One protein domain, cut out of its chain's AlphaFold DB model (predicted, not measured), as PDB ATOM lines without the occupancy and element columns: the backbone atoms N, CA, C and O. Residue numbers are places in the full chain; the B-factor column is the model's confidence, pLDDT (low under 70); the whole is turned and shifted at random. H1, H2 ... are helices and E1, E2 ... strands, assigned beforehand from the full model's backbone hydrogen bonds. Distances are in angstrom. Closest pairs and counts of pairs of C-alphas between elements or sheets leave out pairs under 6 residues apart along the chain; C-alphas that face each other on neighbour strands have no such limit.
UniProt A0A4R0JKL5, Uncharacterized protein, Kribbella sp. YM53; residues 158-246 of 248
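AT A GLANCE: This is residues 158 to 246 of the 248 residues of an uncharacterized protein of Kribbella sp. YM53 (UniProt A0A4R0JKL5). A small sheet of three parallel strands, E2, E1 and E3, lies toward one end of the domain, and the long helix H2 grazes it and runs on past it toward the other end. H3 packs on H2, and H1 folds against the first part of H2 in a helical hairpin, away from the sheet; the long stretch 161 to 176 loops out from E1 and comes back beside E2. The printed part has 89 residues, in the order E1, H1, H2, E2, H3, E3, of mixed class, helices and strands. It is compact, with a radius of gyration of the C-alphas of 12.5 A and spans of 35 by 27 by 21 A.

IN THESE COORDINATES: Begin with the sheet at C-alpha 158, at (-36.503, -44.694, 55.569), where E1, residues 158 to 160, starts. Beside it find E2, residues 217 to 220, 10.0 A long, and E3, residues 243 to 246, 9.5 A long, which ends at C-alpha 246, at (-37.343, -50.532, 57.161). H2, residues 196 to 213, starts at C-alpha 196, at (-42.550, -39.794, 37.390), and runs 26.0 A. H3, residues 226 to 238, is 18.4 A long, and H1, residues 177 to 187, is 15.4 A long.

HOW THE PARTS SIT: Look first at the inner strand E1. Its neighbour E2 is parallel at 23 degrees, with N 158 and O 217 2.8 A apart, within hydrogen-bond range. On E1's other side E3 is parallel at 31 degrees, with N 159 and O 244 at 2.9 A. Residues 172 to 173 pair, parallel, with residues 217 to 218 of E2. H2 is on the sheet but only grazes it, with residues 202 to 211. H3 is only just on the sheet, with 5 pairs of C-alphas within 10 A, and only grazes it. H2 and H3 touch at a steep tilt of 40 degrees, the same way; their closest C-alphas, of Ala 199 and Leu 232, are 4.9 A apart. H1 and H2 form a helical hairpin at 38 degrees, only just a steep tilt, opposite ways; H2 touches H1 with residues 197 to 202 alone, and the closest C-alphas, of Val 183 and Trp 198, are 6.1 A apart. H1 is not on the sheet, and H1 and H3 are apart. E1, H1 H2, E2 is a strand-helix-strand unit, two parallel neighbour strands with helices between, and its crossover is left-handed. E2, H3, E3 is a split one, with E1 between its strands, and its crossover is right-handed. In H1, H2 and H3 every O i to N i+4 pair is within hydrogen-bond range.

THE WHOLE: Find the two C-alphas farthest apart at Val 167 and Gly 188, 35.5 A. The printed part has no cut. The link from E1 to H1 is long, with 16 residues. Mean pLDDT of the printed part is 85.0; residues 238, 240 and 246 are under 70.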
ATOM      1  N   LEU A 158     -36.001 -43.356  55.290       90.50
ATOM      2  CA  LEU A 158     -36.503 -44.694  55.569       90.50
ATOM      3  C   LEU A 158     -37.687 -45.009  54.655       90.50
ATOM      4  O   LEU A 158     -38.724 -44.345  54.717       90.50
ATOM      5  N   TRP A 159     -37.532 -46.035  53.821       90.06
ATOM      6  CA  TRP A 159     -38.581 -46.552  52.940       90.06
ATOM      7  C   TRP A 159     -39.418 -47.575  53.704       90.06
ATOM      8  O   TRP A 159     -38.884 -48.624  54.075       90.06
ATOM      9  N   ILE A 160     -40.694 -47.278  53.957       90.31
ATOM     10  CA  ILE A 160     -41.542 -48.097  54.837       90.31
ATOM     11  C   ILE A 160     -42.879 -48.388  54.165       90.31
ATOM     12  O   ILE A 160     -43.559 -47.466  53.726       90.31
ATOM     13  N   ASP A 161     -43.293 -49.652  54.130       89.75
ATOM     14  CA  ASP A 161     -44.703 -49.985  53.916       89.75
ATOM     15  C   ASP A 161     -45.448 -49.754  55.234       89.75
ATOM     16  O   ASP A 161     -45.369 -50.560  56.168       89.75
ATOM     17  N   ARG A 162     -46.149 -48.620  55.340       86.62
ATOM     18  CA  ARG A 162     -46.841 -48.249  56.579       86.62
ATOM     19  C   ARG A 162     -47.915 -49.268  56.971       86.62
ATOM     20  O   ARG A 162     -48.168 -49.435  58.162       86.62
ATOM     21  N   ALA A 163     -48.545 -49.934  56.003       84.50
ATOM     22  CA  ALA A 163     -49.588 -50.923  56.259       84.50
ATOM     23  C   ALA A 163     -49.009 -52.282  56.687       84.50
ATOM     24  O   ALA A 163     -49.637 -52.994  57.473       84.50
ATOM     25  N   GLY A 164     -47.817 -52.626  56.191       80.50
ATOM     26  CA  GLY A 164     -47.104 -53.862  56.524       80.50
ATOM     27  C   GLY A 164     -46.299 -53.812  57.830       80.50
ATOM     28  O   GLY A 164     -46.016 -54.856  58.417       80.50
ATOM     29  N   CYS A 165     -45.951 -52.622  58.324       82.31
ATOM     30  CA  CYS A 165     -44.984 -52.478  59.412       82.31
ATOM     31  C   CYS A 165     -45.638 -52.427  60.809       82.31
ATOM     32  O   CYS A 165     -46.370 -51.497  61.146       82.31
ATOM     33  N   ALA A 166     -45.317 -53.397  61.677       77.56
ATOM     34  CA  ALA A 166     -45.843 -53.465  63.050       77.56
ATOM     35  C   ALA A 166     -45.178 -52.472  64.026       77.56
ATOM     36  O   ALA A 166     -45.772 -52.102  65.040       77.56
ATOM     37  N   VAL A 167     -43.938 -52.060  63.741       84.00
ATOM     38  CA  VAL A 167     -43.164 -51.116  64.560       84.00
ATOM     39  C   VAL A 167     -42.547 -50.059  63.654       84.00
ATOM     40  O   VAL A 167     -41.737 -50.372  62.785       84.00
ATOM     41  N   VAL A 168     -42.924 -48.803  63.873       82.81
ATOM     42  CA  VAL A 168     -42.412 -47.655  63.117       82.81
ATOM     43  C   VAL A 168     -41.137 -47.135  63.803       82.81
ATOM     44  O   VAL A 168     -41.142 -46.977  65.028       82.81
ATOM     45  N   PRO A 169     -40.042 -46.892  63.063       85.50
ATOM     46  CA  PRO A 169     -38.814 -46.340  63.622       85.50
ATOM     47  C   PRO A 169     -39.010 -44.869  64.012       85.50
ATOM     48  O   PRO A 169     -39.917 -44.210  63.497       85.50
ATOM     49  N   PRO A 170     -38.163 -44.317  64.897       86.44
ATOM     50  CA  PRO A 170     -38.188 -42.889  65.185       86.44
ATOM     51  C   PRO A 170     -37.839 -42.081  63.928       86.44
ATOM     52  O   PRO A 170     -36.864 -42.385  63.235       86.44
ATOM     53  N   GLY A 171     -38.638 -41.051  63.655       89.00
ATOM     54  CA  GLY A 171     -38.486 -40.155  62.513       89.00
ATOM     55  C   GLY A 171     -39.766 -39.375  62.223       89.00
ATOM     56  O   GLY A 171     -40.807 -39.604  62.845       89.00
ATOM     57  N   SER A 172     -39.682 -38.475  61.252       92.12
ATOM     58  CA  SER A 172     -40.797 -37.653  60.787       92.12
ATOM     59  C   SER A 172     -41.339 -38.200  59.476       92.12
ATOM     60  O   SER A 172     -40.597 -38.403  58.517       92.12
ATOM     61  N   TRP A 173     -42.648 -38.435  59.420       93.50
ATOM     62  CA  TRP A 173     -43.300 -38.827  58.177       93.50
ATOM     63  C   TRP A 173     -43.335 -37.664  57.198       93.50
ATOM     64  O   TRP A 173     -43.774 -36.566  57.541       93.50
ATOM     65  N   LEU A 174     -42.925 -37.934  55.963       93.75
ATOM     66  CA  LEU A 174     -43.186 -37.028  54.862       93.75
ATOM     67  C   LEU A 174     -44.687 -37.053  54.550       93.75
ATOM     68  O   LEU A 174     -45.250 -38.105  54.249       93.75
ATOM     69  N   ASP A 175     -45.320 -35.886  54.633       92.94
ATOM     70  CA  ASP A 175     -46.701 -35.699  54.204       92.94
ATOM     71  C   ASP A 175     -46.771 -35.705  52.670       92.94
ATOM     72  O   ASP A 175     -46.183 -34.849  52.000       92.94
ATOM     73  N   LEU A 176     -47.449 -36.712  52.120       93.88
ATOM     74  CA  LEU A 176     -47.551 -36.941  50.681       93.88
ATOM     75  C   LEU A 176     -48.788 -36.266  50.076       93.88
ATOM     76  O   LEU A 176     -48.788 -36.011  48.873       93.88
ATOM     77  N   ASP A 177     -49.797 -35.905  50.877       93.31
ATOM     78  CA  ASP A 177     -51.062 -35.353  50.374       93.31
ATOM     79  C   ASP A 177     -50.859 -34.028  49.604       93.31
ATOM     80  O   ASP A 177     -51.375 -33.890  48.489       93.31
ATOM     81  N   PRO A 178     -50.034 -33.066  50.080       93.94
ATOM     82  CA  PRO A 178     -49.749 -31.851  49.317       93.94
ATOM     83  C   PRO A 178     -49.020 -32.124  47.994       93.94
ATOM     84  O   PRO A 178     -49.151 -31.355  47.037       93.94
ATOM     85  N   ILE A 179     -48.234 -33.204  47.935       92.31
ATOM     86  CA  ILE A 179     -47.498 -33.617  46.736       92.31
ATOM     87  C   ILE A 179     -48.462 -34.269  45.737       92.31
ATOM     88  O   ILE A 179     -48.431 -33.921  44.554       92.31
ATOM     89  N   ASP A 180     -49.365 -35.131  46.209       92.88
ATOM     90  CA  ASP A 180     -50.436 -35.737  45.410       92.88
ATOM     91  C   ASP A 180     -51.309 -34.656  44.751       92.88
ATOM     92  O   ASP A 180     -51.538 -34.681  43.536       92.88
ATOM     93  N   GLU A 181     -51.741 -33.652  45.524       92.50
ATOM     94  CA  GLU A 181     -52.516 -32.518  45.013       92.50
ATOM     95  C   GLU A 181     -51.746 -31.699  43.970       92.50
ATOM     96  O   GLU A 181     -52.312 -31.287  42.950       92.50
ATOM     97  N   LEU A 182     -50.456 -31.439  44.218       90.00
ATOM     98  CA  LEU A 182     -49.606 -30.681  43.305       90.00
ATOM     99  C   LEU A 182     -49.455 -31.408  41.966       90.00
ATOM    100  O   LEU A 182     -49.674 -30.802  40.916       90.00
ATOM    101  N   VAL A 183     -49.112 -32.697  41.991       89.44
ATOM    102  CA  VAL A 183     -48.917 -33.502  40.776       89.44
ATOM    103  C   VAL A 183     -50.227 -33.638  40.008       89.44
ATOM    104  O   VAL A 183     -50.244 -33.417  38.796       89.44
ATOM    105  N   THR A 184     -51.342 -33.886  40.702       92.44
ATOM    106  CA  THR A 184     -52.682 -33.923  40.094       92.44
ATOM    107  C   THR A 184     -52.990 -32.615  39.369       92.44
ATOM    108  O   THR A 184     -53.455 -32.622  38.231       92.44
ATOM    109  N   ARG A 185     -52.683 -31.468  39.987       92.50
ATOM    110  CA  ARG A 185     -52.924 -30.145  39.394       92.50
ATOM    111  C   ARG A 185     -52.025 -29.852  38.194       92.50
ATOM    112  O   ARG A 185     -52.467 -29.184  37.265       92.50
ATOM    113  N   VAL A 186     -50.770 -30.301  38.229       85.88
ATOM    114  CA  VAL A 186     -49.768 -30.013  37.190       85.88
ATOM    115  C   VAL A 186     -49.922 -30.933  35.980       85.88
ATOM    116  O   VAL A 186     -49.843 -30.462  34.848       85.88
ATOM    117  N   VAL A 187     -50.138 -32.227  36.208       83.38
ATOM    118  CA  VAL A 187     -50.131 -33.259  35.156       83.38
ATOM    119  C   VAL A 187     -51.549 -33.685  34.762       83.38
ATOM    120  O   VAL A 187     -51.753 -34.225  33.679       83.38
ATOM    121  N   GLY A 188     -52.552 -33.421  35.605       84.38
ATOM    122  CA  GLY A 188     -53.924 -33.889  35.387       84.38
ATOM    123  C   GLY A 188     -54.087 -35.399  35.583       84.38
ATOM    124  O   GLY A 188     -55.045 -35.979  35.074       84.38
ATOM    125  N   ALA A 189     -53.140 -36.048  36.268       79.69
ATOM    126  CA  ALA A 189     -53.150 -37.486  36.493       79.69
ATOM    127  C   ALA A 189     -54.275 -37.883  37.460       79.69
ATOM    128  O   ALA A 189     -54.436 -37.279  38.517       79.69
ATOM    129  N   SER A 190     -55.037 -38.923  37.112       83.75
ATOM    130  CA  SER A 190     -56.008 -39.550  38.022       83.75
ATOM    131  C   SER A 190     -55.342 -40.405  39.102       83.75
ATOM    132  O   SER A 190     -55.973 -40.720  40.103       83.75
ATOM    133  N   ASP A 191     -54.089 -40.793  38.867       89.75
ATOM    134  CA  ASP A 191     -53.212 -41.498  39.795       89.75
ATOM    135  C   ASP A 191     -51.859 -40.759  39.827       89.75
ATOM    136  O   ASP A 191     -50.989 -41.035  38.997       89.75
ATOM    137  N   PRO A 192     -51.691 -39.754  40.707       88.75
ATOM    138  CA  PRO A 192     -50.466 -38.962  40.763       88.75
ATOM    139  C   PRO A 192     -49.255 -39.797  41.195       88.75
ATOM    140  O   PRO A 192     -48.155 -39.543  40.715       88.75
ATOM    141  N   ARG A 193     -49.446 -40.821  42.038       91.19
ATOM    142  CA  ARG A 193     -48.362 -41.680  42.546       91.19
ATOM    143  C   ARG A 193     -47.814 -42.633  41.485       91.19
ATOM    144  O   ARG A 193     -46.723 -43.166  41.651       91.19
ATOM    145  N   GLY A 194     -48.538 -42.825  40.385       85.75
ATOM    146  CA  GLY A 194     -48.060 -43.522  39.191       85.75
ATOM    147  C   GLY A 194     -47.197 -42.667  38.253       85.75
ATOM    148  O   GLY A 194     -46.654 -43.206  37.287       85.75
ATOM    149  N   ASP A 195     -47.064 -41.357  38.497       89.00
ATOM    150  CA  ASP A 195     -46.341 -40.432  37.620       89.00
ATOM    151  C   ASP A 195     -44.893 -40.183  38.080       89.00
ATOM    152  O   ASP A 195     -44.587 -40.053  39.266       89.00
ATOM    153  N   VAL A 196     -43.975 -40.049  37.121       82.25
ATOM    154  CA  VAL A 196     -42.550 -39.794  37.390       82.25
ATOM    155  C   VAL A 196     -42.314 -38.457  38.108       82.25
ATOM    156  O   VAL A 196     -41.378 -38.341  38.900       82.25
ATOM    157  N   LEU A 197     -43.156 -37.444  37.868       82.38
ATOM    158  CA  LEU A 197     -43.060 -36.144  38.531       82.38
ATOM    159  C   LEU A 197     -43.278 -36.275  40.037       82.38
ATOM    160  O   LEU A 197     -42.625 -35.574  40.809       82.38
ATOM    161  N   TRP A 198     -44.151 -37.186  40.458       91.88
ATOM    162  CA  TRP A 198     -44.379 -37.449  41.869       91.88
ATOM    163  C   TRP A 198     -43.112 -37.956  42.552       91.88
ATOM    164  O   TRP A 198     -42.667 -37.358  43.530       91.88
ATOM    165  N   ALA A 199     -42.447 -38.958  41.965       85.81
ATOM    166  CA  ALA A 199     -41.179 -39.478  42.481       85.81
ATOM    167  C   ALA A 199     -40.097 -38.388  42.588       85.81
ATOM    168  O   ALA A 199     -39.326 -38.367  43.547       85.81
ATOM    169  N   VAL A 200     -40.061 -37.455  41.629       83.56
ATOM    170  CA  VAL A 200     -39.132 -36.313  41.641       83.56
ATOM    171  C   VAL A 200     -39.385 -35.401  42.838       83.56
ATOM    172  O   VAL A 200     -38.443 -35.050  43.548       83.56
ATOM    173  N   VAL A 201     -40.640 -35.002  43.054       87.00
ATOM    174  CA  VAL A 201     -41.000 -34.058  44.121       87.00
ATOM    175  C   VAL A 201     -40.809 -34.698  45.494       87.00
ATOM    176  O   VAL A 201     -40.248 -34.063  46.384       87.00
ATOM    177  N   VAL A 202     -41.197 -35.966  45.653       91.69
ATOM    178  CA  VAL A 202     -41.004 -36.708  46.905       91.69
ATOM    179  C   VAL A 202     -39.525 -36.835  47.255       91.69
ATOM    180  O   VAL A 202     -39.151 -36.549  48.393       91.69
ATOM    181  N   ALA A 203     -38.675 -37.196  46.288       86.56
ATOM    182  CA  ALA A 203     -37.237 -37.296  46.514       86.56
ATOM    183  C   ALA A 203     -36.635 -35.954  46.968       86.56
ATOM    184  O   ALA A 203     -35.931 -35.911  47.973       86.56
ATOM    185  N   GLU A 204     -36.968 -34.850  46.294       87.06
ATOM    186  CA  GLU A 204     -36.491 -33.508  46.662       87.06
ATOM    187  C   GLU A 204     -36.962 -33.089  48.068       87.06
ATOM    188  O   GLU A 204     -36.186 -32.540  48.855       87.06
ATOM    189  N   CYS A 205     -38.227 -33.351  48.411       89.62
ATOM    190  CA  CYS A 205     -38.774 -33.053  49.735       89.62
ATOM    191  C   CYS A 205     -38.074 -33.861  50.832       89.62
ATOM    192  O   CYS A 205     -37.672 -33.282  51.843       89.62
ATOM    193  N   ALA A 206     -37.880 -35.166  50.619       89.38
ATOM    194  CA  ALA A 206     -37.178 -36.030  51.561       89.38
ATOM    195  C   ALA A 206     -35.736 -35.552  51.795       89.38
ATOM    196  O   ALA A 206     -35.311 -35.403  52.941       89.38
ATOM    197  N   VAL A 207     -35.021 -35.215  50.716       84.19
ATOM    198  CA  VAL A 207     -33.646 -34.692  50.757       84.19
ATOM    199  C   VAL A 207     -33.564 -33.398  51.563       84.19
ATOM    200  O   VAL A 207     -32.716 -33.251  52.445       84.19
ATOM    201  N   ARG A 208     -34.458 -32.442  51.290       86.62
ATOM    202  CA  ARG A 208     -34.459 -31.144  51.979       86.62
ATOM    203  C   ARG A 208     -34.807 -31.262  53.452       86.62
ATOM    204  O   ARG A 208     -34.158 -30.608  54.265       86.62
ATOM    205  N   LEU A 209     -35.813 -32.067  53.791       86.56
ATOM    206  CA  LEU A 209     -36.222 -32.261  55.179       86.56
ATOM    207  C   LEU A 209     -35.112 -32.922  55.985       86.56
ATOM    208  O   LEU A 209     -34.776 -32.423  57.055       86.56
ATOM    209  N   MET A 210     -34.481 -33.964  55.445       86.50
ATOM    210  CA  MET A 210     -33.379 -34.629  56.128       86.50
ATOM    211  C   MET A 210     -32.206 -33.665  56.361       86.50
ATOM    212  O   MET A 210     -31.715 -33.541  57.481       86.50
ATOM    213  N   ASN A 211     -31.811 -32.904  55.335       80.50
ATOM    214  CA  ASN A 211     -30.731 -31.924  55.456       80.50
ATOM    215  C   ASN A 211     -31.042 -30.812  56.473       80.50
ATOM    216  O   ASN A 211     -30.129 -30.326  57.144       80.50
ATOM    217  N   HIS A 212     -32.307 -30.400  56.590       85.62
ATOM    218  CA  HIS A 212     -32.708 -29.306  57.474       85.62
ATOM    219  C   HIS A 212     -32.926 -29.739  58.927       85.62
ATOM    220  O   HIS A 212     -32.555 -29.004  59.841       85.62
ATOM    221  N   HIS A 213     -33.519 -30.914  59.138       83.12
ATOM    222  CA  HIS A 213     -33.938 -31.383  60.458       83.12
ATOM    223  C   HIS A 213     -32.966 -32.380  61.094       83.12
ATOM    224  O   HIS A 213     -33.033 -32.567  62.305       83.12
ATOM    225  N   GLN A 214     -32.038 -32.960  60.318       83.44
ATOM    226  CA  GLN A 214     -31.048 -33.936  60.800       83.44
ATOM    227  C   GLN A 214     -31.702 -35.106  61.563       83.44
ATOM    228  O   GLN A 214     -31.146 -35.632  62.521       83.44
ATOM    229  N   GLU A 215     -32.899 -35.508  61.134       87.88
ATOM    230  CA  GLU A 215     -33.658 -36.637  61.672       87.88
ATOM    231  C   GLU A 215     -34.088 -37.571  60.539       87.88
ATOM    232  O   GLU A 215     -34.096 -37.183  59.365       87.88
ATOM    233  N   ASN A 216     -34.461 -38.806  60.884       90.19
ATOM    234  CA  ASN A 216     -34.944 -39.760  59.892       90.19
ATOM    235  C   ASN A 216     -36.226 -39.252  59.232       90.19
ATOM    236  O   ASN A 216     -37.187 -38.898  59.919       90.19
ATOM    237  N   VAL A 217     -36.265 -39.294  57.904       92.69
ATOM    238  CA  VAL A 217     -37.470 -38.985  57.130       92.69
ATOM    239  C   VAL A 217     -38.107 -40.292  56.694       92.69
ATOM    240  O   VAL A 217     -37.497 -41.077  55.973       92.69
ATOM    241  N   LEU A 218     -39.336 -40.535  57.132       94.00
ATOM    242  CA  LEU A 218     -40.085 -41.749  56.825       94.00
ATOM    243  C   LEU A 218     -40.945 -41.502  55.585       94.00
ATOM    244  O   LEU A 218     -41.766 -40.581  55.575       94.00
ATOM    245  N   VAL A 219     -40.780 -42.324  54.552       92.62
ATOM    246  CA  VAL A 219     -41.563 -42.237  53.314       92.62
ATOM    247  C   VAL A 219     -42.376 -43.513  53.147       92.62
ATOM    248  O   VAL A 219     -41.825 -44.616  53.169       92.62
ATOM    249  N   ASP A 220     -43.691 -43.347  52.993       93.00
ATOM    250  CA  ASP A 220     -44.617 -44.461  52.796       93.00
ATOM    251  C   ASP A 220     -44.535 -44.955  51.352       93.00
ATOM    252  O   ASP A 220     -44.741 -44.184  50.412       93.00
ATOM    253  N   VAL A 221     -44.200 -46.231  51.180       89.31
ATOM    254  CA  VAL A 221     -44.007 -46.856  49.864       89.31
ATOM    255  C   VAL A 221     -44.980 -48.003  49.589       89.31
ATOM    256  O   VAL A 221     -44.884 -48.623  48.532       89.31
ATOM    257  N   GLY A 222     -45.922 -48.286  50.499       85.31
ATOM    258  CA  GLY A 222     -46.776 -49.483  50.432       85.31
ATOM    259  C   GLY A 222     -47.669 -49.566  49.187       85.31
ATOM    260  O   GLY A 222     -47.928 -50.648  48.669       85.31
ATOM    261  N   GLU A 223     -48.098 -48.420  48.656       84.81
ATOM    262  CA  GLU A 223     -48.962 -48.342  47.468       84.81
ATOM    263  C   GLU A 223     -48.189 -48.057  46.170       84.81
ATOM    264  O   GLU A 223     -48.787 -47.908  45.103       84.81
ATOM    265  N   LEU A 224     -46.855 -47.961  46.233       86.94
ATOM    266  CA  LEU A 224     -46.050 -47.581  45.078       86.94
ATOM    267  C   LEU A 224     -45.770 -48.769  44.165       86.94
ATOM    268  O   LEU A 224     -45.403 -49.867  44.584       86.94
ATOM    269  N   THR A 225     -45.863 -48.517  42.863       84.94
ATOM    270  CA  THR A 225     -45.401 -49.481  41.866       84.94
ATOM    271  C   THR A 225     -43.873 -49.583  41.888       84.94
ATOM    272  O   THR A 225     -43.169 -48.608  42.160       84.94
ATOM    273  N   ALA A 226     -43.333 -50.754  41.539       80.31
ATOM    274  CA  ALA A 226     -41.885 -50.976  41.505       80.31
ATOM    275  C   ALA A 226     -41.099 -49.953  40.645       80.31
ATOM    276  O   ALA A 226     -40.028 -49.536  41.082       80.31
ATOM    277  N   PRO A 227     -41.591 -49.497  39.470       75.94
ATOM    278  CA  PRO A 227     -40.911 -48.458  38.694       75.94
ATOM    279  C   PRO A 227     -40.811 -47.115  39.422       75.94
ATOM    280  O   PRO A 227     -39.765 -46.472  39.371       75.94
ATOM    281  N   ILE A 228     -41.873 -46.703  40.116       84.12
ATOM    282  CA  ILE A 228     -41.899 -45.440  40.862       84.12
ATOM    283  C   ILE A 228     -40.991 -45.522  42.081       84.12
ATOM    284  O   ILE A 228     -40.209 -44.604  42.319       84.12
ATOM    285  N   LEU A 229     -41.024 -46.646  42.800       82.62
ATOM    286  CA  LEU A 229     -40.115 -46.892  43.914       82.62
ATOM    287  C   LEU A 229     -38.647 -46.834  43.463       82.62
ATOM    288  O   LEU A 229     -37.833 -46.180  44.113       82.62
ATOM    289  N   ALA A 230     -38.317 -47.463  42.332       74.31
ATOM    290  CA  ALA A 230     -36.968 -47.436  41.777       74.31
ATOM    291  C   ALA A 230     -36.531 -46.013  41.393       74.31
ATOM    292  O   ALA A 230     -35.429 -45.598  41.745       74.31
ATOM    293  N   GLU A 231     -37.389 -45.246  40.716       78.00
ATOM    294  CA  GLU A 231     -37.100 -43.854  40.346       78.00
ATOM    295  C   GLU A 231     -36.836 -42.979  41.579       78.00
ATOM    296  O   GLU A 231     -35.901 -42.177  41.609       78.00
ATOM    297  N   LEU A 232     -37.641 -43.162  42.622       81.44
ATOM    298  CA  LEU A 232     -37.561 -42.405  43.861       81.44
ATOM    299  C   LEU A 232     -36.264 -42.727  44.623       81.44
ATOM    300  O   LEU A 232     -35.525 -41.814  45.002       81.44
ATOM    301  N   GLN A 233     -35.924 -44.012  44.746       78.62
ATOM    302  CA  GLN A 233     -34.656 -44.460  45.329       78.62
ATOM    303  C   GLN A 233     -33.450 -43.951  44.534       78.62
ATOM    304  O   GLN A 233     -32.483 -43.475  45.127       78.62
ATOM    305  N   ILE A 234     -33.494 -43.991  43.196       72.75
ATOM    306  CA  ILE A 234     -32.415 -43.475  42.337       72.75
ATOM    307  C   ILE A 234     -32.154 -41.991  42.618       72.75
ATOM    308  O   ILE A 234     -30.994 -41.578  42.696       72.75
ATOM    309  N   ARG A 235     -33.216 -41.200  42.797       76.69
ATOM    310  CA  ARG A 235     -33.133 -39.750  43.022       76.69
ATOM    311  C   ARG A 235     -32.657 -39.381  44.415       76.69
ATOM    312  O   ARG A 235     -31.776 -38.544  44.540       76.69
ATOM    313  N   VAL A 236     -33.150 -40.031  45.465       76.50
ATOM    314  CA  VAL A 236     -32.576 -39.793  46.801       76.50
ATOM    315  C   VAL A 236     -31.122 -40.275  46.846       76.50
ATOM    316  O   VAL A 236     -30.265 -39.631  47.446       76.50
ATOM    317  N   SER A 237     -30.792 -41.335  46.098       70.56
ATOM    318  CA  SER A 237     -29.415 -41.830  46.008       70.56
ATOM    319  C   SER A 237     -28.491 -40.880  45.260       70.56
ATOM    320  O   SER A 237     -27.279 -40.956  45.452       70.56
ATOM    321  N   SER A 238     -28.989 -40.013  44.369       62.62
ATOM    322  CA  SER A 238     -28.138 -39.019  43.705       62.62
ATOM    323  C   SER A 238     -27.683 -37.894  44.632       62.62
ATOM    324  O   SER A 238     -26.674 -37.273  44.326       62.62
ATOM    325  N   GLU A 239     -28.347 -37.703  45.772       72.88
ATOM    326  CA  GLU A 239     -28.054 -36.627  46.729       72.88
ATOM    327  C   GLU A 239     -27.121 -37.059  47.876       72.88
ATOM    328  O   GLU A 239     -26.934 -36.310  48.829       72.88
ATOM    329  N   LEU A 240     -26.516 -38.255  47.788       62.75
ATOM    330  CA  LEU A 240     -25.581 -38.807  48.791       62.75
ATOM    331  C   LEU A 240     -26.178 -38.930  50.204       62.75
ATOM    332  O   LEU A 240     -25.470 -38.861  51.203       62.75
ATOM    333  N   ILE A 241     -27.488 -39.137  50.272       73.56
ATOM    334  CA  ILE A 241     -28.229 -39.335  51.511       73.56
ATOM    335  C   ILE A 241     -28.269 -40.818  51.880       73.56
ATOM    336  O   ILE A 241     -28.532 -41.666  51.020       73.56
ATOM    337  N   ASN A 242     -28.064 -41.120  53.167       78.12
ATOM    338  CA  ASN A 242     -28.272 -42.456  53.717       78.12
ATOM    339  C   ASN A 242     -29.728 -42.890  53.535       78.12
ATOM    340  O   ASN A 242     -30.663 -42.140  53.814       78.12
ATOM    341  N   GLN A 243     -29.923 -44.121  53.074       81.31
ATOM    342  CA  GLN A 243     -31.248 -44.683  52.850       81.31
ATOM    343  C   GLN A 243     -31.303 -46.106  53.365       81.31
ATOM    344  O   GLN A 243     -30.401 -46.901  53.105       81.31
ATOM    345  N   LEU A 244     -32.387 -46.437  54.054       82.00
ATOM    346  CA  LEU A 244     -32.614 -47.779  54.572       82.00
ATOM    347  C   LEU A 244     -34.049 -48.185  54.254       82.00
ATOM    348  O   LEU A 244     -34.989 -47.409  54.405       82.00
ATOM    349  N   THR A 245     -34.233 -49.423  53.821       79.81
ATOM    350  CA  THR A 245     -35.564 -50.032  53.789       79.81
ATOM    351  C   THR A 245     -35.856 -50.585  55.180       79.81
ATOM    352  O   THR A 245     -35.039 -51.330  55.723       79.81
ATOM    353  N   TRP A 246     -36.985 -50.196  55.777       66.31
ATOM    354  CA  TRP A 246     -37.343 -50.532  57.161       66.31
ATOM    355  C   TRP A 246     -38.543 -51.486  57.185       66.31
ATOM    356  O   TRP A 246     -39.447 -51.324  56.367       66.31
TER     357      TRP A 246